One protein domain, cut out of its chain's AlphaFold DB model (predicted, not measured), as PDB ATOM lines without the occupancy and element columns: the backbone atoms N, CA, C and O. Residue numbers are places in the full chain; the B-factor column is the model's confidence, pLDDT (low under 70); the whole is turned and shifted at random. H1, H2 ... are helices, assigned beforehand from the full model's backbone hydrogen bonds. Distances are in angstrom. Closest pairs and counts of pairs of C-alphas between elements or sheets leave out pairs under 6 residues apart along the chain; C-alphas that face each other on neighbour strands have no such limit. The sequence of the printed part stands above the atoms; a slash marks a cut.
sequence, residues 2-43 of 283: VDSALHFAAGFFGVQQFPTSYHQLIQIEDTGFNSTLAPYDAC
ATOM      1  N   VAL A   2     362.444 326.519 311.373       84.81
ATOM      2  CA  VAL A   2     361.252 326.646 310.502       84.81
ATOM      3  C   VAL A   2     359.981 326.984 311.290       84.81
ATOM      4  O   VAL A   2     359.329 327.983 310.985       84.81
ATOM      5  N   ASP A   3     359.686 326.227 312.349       85.44
ATOM      6  CA  ASP A   3     358.493 326.460 313.171       85.44
ATOM      7  C   ASP A   3     358.533 327.813 313.880       85.44
ATOM      8  O   ASP A   3     357.531 328.517 313.928       85.44
ATOM      9  N   SER A   4     359.693 328.242 314.377       84.44
ATOM     10  CA  SER A   4     359.847 329.551 315.023       84.44
ATOM     11  C   SER A   4     359.476 330.705 314.079       84.44
ATOM     12  O   SER A   4     358.779 331.634 314.487       84.44
ATOM     13  N   ALA A   5     359.881 330.628 312.805       84.81
ATOM     14  CA  ALA A   5     359.527 331.625 311.794       84.81
ATOM     15  C   ALA A   5     358.027 331.605 311.447       84.81
ATOM     16  O   ALA A   5     357.428 332.670 311.278       84.81
ATOM     17  N   LEU A   6     357.402 330.422 311.415       88.00
ATOM     18  CA  LEU A   6     355.955 330.278 311.216       88.00
ATOM     19  C   LEU A   6     355.155 330.905 312.363       88.00
ATOM     20  O   LEU A   6     354.208 331.650 312.114       88.00
ATOM     21  N   HIS A   7     355.556 330.666 313.614       88.44
ATOM     22  CA  HIS A   7     354.884 331.244 314.782       88.44
ATOM     23  C   HIS A   7     355.047 332.767 314.839       88.44
ATOM     24  O   HIS A   7     354.086 333.477 315.137       88.44
ATOM     25  N   PHE A   8     356.228 333.286 314.488       87.00
ATOM     26  CA  PHE A   8     356.439 334.727 314.358       87.00
ATOM     27  C   PHE A   8     355.532 335.336 313.279       87.00
ATOM     28  O   PHE A   8     354.853 336.328 313.538       87.00
ATOM     29  N   ALA A   9     355.465 334.727 312.089       86.50
ATOM     30  CA  ALA A   9     354.616 335.203 310.997       86.50
ATOM     31  C   ALA A   9     353.125 335.167 311.366       86.50
ATOM     32  O   ALA A   9     352.400 336.124 311.093       86.50
ATOM     33  N   ALA A  10     352.676 334.106 312.041       88.94
ATOM     34  CA  ALA A  10     351.308 333.989 312.534       88.94
ATOM     35  C   ALA A  10     350.965 335.072 313.574       88.94
ATOM     36  O   ALA A  10     349.852 335.600 313.556       88.94
ATOM     37  N   GLY A  11     351.908 335.436 314.448       87.62
ATOM     38  CA  GLY A  11     351.737 336.524 315.415       87.62
ATOM     39  C   GLY A  11     351.767 337.918 314.782       87.62
ATOM     40  O   GLY A  11     350.962 338.772 315.141       87.62
ATOM     41  N   PHE A  12     352.662 338.145 313.818       90.19
ATOM     42  CA  PHE A  12     352.868 339.452 313.188       90.19
ATOM     43  C   PHE A  12     351.779 339.803 312.166       90.19
ATOM     44  O   PHE A  12     351.267 340.920 312.167       90.19
ATOM     45  N   PHE A  13     351.403 338.851 311.305       89.50
ATOM     46  CA  PHE A  13     350.386 339.047 310.263       89.50
ATOM     47  C   PHE A  13     348.984 338.583 310.689       89.50
ATOM     48  O   PHE A  13     348.011 338.843 309.989       89.50
ATOM     49  N   GLY A  14     348.864 337.906 311.834       88.62
ATOM     50  CA  GLY A  14     347.613 337.336 312.322       88.62
ATOM     51  C   GLY A  14     347.288 335.977 311.694       88.62
ATOM     52  O   GLY A  14     347.432 335.757 310.490       88.62
ATOM     53  N   VAL A  15     346.778 335.058 312.520       84.06
ATOM     54  CA  VAL A  15     346.557 333.638 312.175       84.06
ATOM     55  C   VAL A  15     345.656 333.438 310.946       84.06
ATOM     56  O   VAL A  15     345.815 332.466 310.216       84.06
ATOM     57  N   GLN A  16     344.728 334.363 310.677       83.62
ATOM     58  CA  GLN A  16     343.818 334.256 309.529       83.62
ATOM     59  C   GLN A  16     344.418 334.741 308.202       83.62
ATOM     60  O   GLN A  16     343.916 334.358 307.148       83.62
ATOM     61  N   GLN A  17     345.449 335.588 308.232       82.00
ATOM     62  CA  GLN A  17     345.957 336.289 307.042       82.00
ATOM     63  C   GLN A  17     347.378 335.863 306.670       82.00
ATOM     64  O   GLN A  17     347.744 335.895 305.492       82.00
ATOM     65  N   PHE A  18     348.166 335.389 307.641       84.06
ATOM     66  CA  PHE A  18     349.544 334.975 307.396       84.06
ATOM     67  C   PHE A  18     349.714 333.926 306.276       84.06
ATOM     68  O   PHE A  18     350.688 334.070 305.543       84.06
ATOM     69  N   PRO A  19     348.802 332.957 306.009       82.56
ATOM     70  CA  PRO A  19     349.027 331.977 304.938       82.56
ATOM     71  C   PRO A  19     349.094 332.602 303.536       82.56
ATOM     72  O   PRO A  19     349.618 331.986 302.613       82.56
ATOM     73  N   THR A  20     348.555 333.815 303.368       87.69
ATOM     74  CA  THR A  20     348.545 334.560 302.098       87.69
ATOM     75  C   THR A  20     349.394 335.830 302.123       87.69
ATOM     76  O   THR A  20     349.657 336.407 301.072       87.69
ATOM     77  N   SER A  21     349.803 336.288 303.308       85.31
ATOM     78  CA  SER A  21     350.601 337.510 303.498       85.31
ATOM     79  C   SER A  21     352.076 337.228 303.788       85.31
ATOM     80  O   SER A  21     352.873 338.159 303.873       85.31
ATOM     81  N   TYR A  22     352.445 335.955 303.931       84.94
ATOM     82  CA  TYR A  22     353.794 335.502 304.229       84.94
ATOM     83  C   TYR A  22     354.223 334.405 303.252       84.94
ATOM     84  O   TYR A  22     353.493 333.447 303.003       84.94
ATOM     85  N   HIS A  23     355.440 334.535 302.725       84.19
ATOM     86  CA  HIS A  23     356.096 333.503 301.933       84.19
ATOM     87  C   HIS A  23     357.359 333.053 302.660       84.19
ATOM     88  O   HIS A  23     358.275 333.850 302.872       84.19
ATOM     89  N   GLN A  24     357.411 331.774 303.029       85.88
ATOM     90  CA  GLN A  24     358.594 331.187 303.643       85.88
ATOM     91  C   GLN A  24     359.507 330.601 302.575       85.88
ATOM     92  O   GLN A  24     359.117 329.692 301.844       85.88
ATOM     93  N   LEU A  25     360.739 331.095 302.525       87.31
ATOM     94  CA  LEU A  25     361.834 330.420 301.845       87.31
ATOM     95  C   LEU A  25     362.659 329.684 302.900       87.31
ATOM     96  O   LEU A  25     363.167 330.308 303.831       87.31
ATOM     97  N   ILE A  26     362.790 328.372 302.745       87.94
ATOM     98  CA  ILE A  26     363.633 327.541 303.603       87.94
ATOM     99  C   ILE A  26     364.931 327.284 302.841       87.94
ATOM    100  O   ILE A  26     364.901 326.754 301.731       87.94
ATOM    101  N   GLN A  27     366.058 327.706 303.410       86.12
ATOM    102  CA  GLN A  27     367.382 327.367 302.891       86.12
ATOM    103  C   GLN A  27     367.850 326.053 303.522       86.12
ATOM    104  O   GLN A  27     367.535 325.785 304.680       86.12
ATOM    105  N   ILE A  28     368.563 325.232 302.748       88.12
ATOM    106  CA  ILE A  28     369.086 323.939 303.203       88.12
ATOM    107  C   ILE A  28     370.320 324.187 304.077       88.12
ATOM    108  O   ILE A  28     371.210 324.939 303.687       88.12
ATOM    109  N   GLU A  29     370.345 323.568 305.249       89.44
ATOM    110  CA  GLU A  29     371.427 323.602 306.240       89.44
ATOM    111  C   GLU A  29     372.099 322.224 306.221       89.44
ATOM    112  O   GLU A  29     371.775 321.353 307.021       89.44
ATOM    113  N   ASP A  30     372.891 321.981 305.172       86.00
ATOM    114  CA  ASP A  30     373.607 320.720 304.963       86.00
ATOM    115  C   ASP A  30     374.846 320.946 304.079       86.00
ATOM    116  O   ASP A  30     374.942 321.919 303.315       86.00
ATOM    117  N   THR A  31     375.792 320.013 304.146       86.69
ATOM    118  CA  THR A  31     377.039 320.042 303.381       86.69
ATOM    119  C   THR A  31     376.759 320.041 301.877       86.69
ATOM    120  O   THR A  31     376.009 319.219 301.353       86.69
ATOM    121  N   GLY A  32     377.413 320.950 301.151       85.94
ATOM    122  CA  GLY A  32     377.281 321.064 299.694       85.94
ATOM    123  C   GLY A  32     376.176 322.012 299.219       85.94
ATOM    124  O   GLY A  32     376.030 322.199 298.009       85.94
ATOM    125  N   PHE A  33     375.445 322.662 300.132       90.06
ATOM    126  CA  PHE A  33     374.463 323.696 299.806       90.06
ATOM    127  C   PHE A  33     374.936 325.085 300.251       90.06
ATOM    128  O   PHE A  33     375.397 325.286 301.369       90.06
ATOM    129  N   ASN A  34     374.782 326.083 299.374       88.75
ATOM    130  CA  ASN A  34     375.046 327.478 299.725       88.75
ATOM    131  C   ASN A  34     373.819 328.074 300.426       88.75
ATOM    132  O   ASN A  34     372.798 328.330 299.785       88.75
ATOM    133  N   SER A  35     373.945 328.335 301.724       88.44
ATOM    134  CA  SER A  35     372.911 328.951 302.557       88.44
ATOM    135  C   SER A  35     373.451 330.227 303.185       88.44
ATOM    136  O   SER A  35     374.469 330.215 303.867       88.44
ATOM    137  N   THR A  36     372.785 331.359 302.968       86.94
ATOM    138  CA  THR A  36     373.161 332.623 303.615       86.94
ATOM    139  C   THR A  36     372.723 332.676 305.078       86.94
ATOM    140  O   THR A  36     373.189 333.542 305.811       86.94
ATOM    141  N   LEU A  37     371.815 331.787 305.498       84.75
ATOM    142  CA  LEU A  37     371.286 331.718 306.865       84.75
ATOM    143  C   LEU A  37     371.980 330.655 307.733       84.75
ATOM    144  O   LEU A  37     371.923 330.756 308.954       84.75
ATOM    145  N   ALA A  38     372.669 329.698 307.111       87.31
ATOM    146  CA  ALA A  38     373.548 328.725 307.759       87.31
ATOM    147  C   ALA A  38     374.814 328.509 306.902       87.31
ATOM    148  O   ALA A  38     375.007 327.455 306.300       87.31
ATOM    149  N   PRO A  39     375.672 329.535 306.763       88.81
ATOM    150  CA  PRO A  39     376.780 329.512 305.804       88.81
ATOM    151  C   PRO A  39     377.949 328.623 306.230       88.81
ATOM    152  O   PRO A  39     378.904 328.464 305.470       88.81
ATOM    153  N   TYR A  40     377.914 328.084 307.446       87.88
ATOM    154  CA  TYR A  40     379.027 327.341 308.020       87.88
ATOM    155  C   TYR A  40     379.283 326.006 307.301       87.88
ATOM    156  O   TYR A  40     380.441 325.639 307.145       87.88
ATOM    157  N   ASP A  41     378.264 325.358 306.727       86.06
ATOM    158  CA  ASP A  41     378.451 324.132 305.928       86.06
ATOM    159  C   ASP A  41     378.986 324.410 304.513       86.06
ATOM    160  O   ASP A  41     379.553 323.534 303.859       86.06
ATOM    161  N   ALA A  42     378.852 325.655 304.043       87.94
ATOM    162  CA  ALA A  42     379.441 326.132 302.790       87.94
ATOM    163  C   ALA A  42     380.862 326.698 302.981       87.94
ATOM    164  O   ALA A  42     381.575 326.950 302.006       87.94
ATOM    165  N   CYS A  43     381.290 326.911 304.228       87.88
ATOM    166  CA  CYS A  43     382.598 327.445 304.574       87.88
ATOM    167  C   CYS A  43     383.441 326.353 305.236       87.88
ATOM    168  O   CYS A  43     383.301 326.082 306.422       87.88
TER     169      CYS A  43
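This is residues 2 to 43 of the 283 residues of the protein "3-phytase B" of Grifola frondosa (UniProt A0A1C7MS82). From residue 2 on, you meet a drawn-out shape with two ends: helix H1 and short H2 make one, and a loop with short H3 makes the other, joined by a long stretch without named elements. The printed part has 42 residues with three named helices, in the order H1, H2, H3, and no named strand; the class is all helix, with 20 residues, under half, in named elements. It is only just loose, close to extended, with a radius of gyration of the C-alphas of 13.3 A and spans of 39 by 15 by 11 A.

Find C-alpha 2 at (361.252, 326.646, 310.502); from there H1 runs 16.5 A to residue 13. H2 is residues 18 to 21. H3, residues 39 to 42, ends at C-alpha 42, (379.441, 326.132, 302.790).

Look at Ala 10 and Phe 18, whose C-alphas, the closest of H1 and H2, are 5.5 A apart; the helices only just touch, with 3 pairs of C-alphas within 8 A, and only at the corner, H1 with residues 9 to 13 alone. H3 is apart from both. In H1 every O i to N i+4 pair is within hydrogen-bond range; H2 and H3 are too short for one.

The C-alphas farthest apart, of Gln 16 and Cys 43, are 39.7 A apart. The link from H1 to H2 is tight; that from H2 to H3, residues 22 to 38, is long. The printed part has no cut, and no printed residue is under 70 in pLDDT.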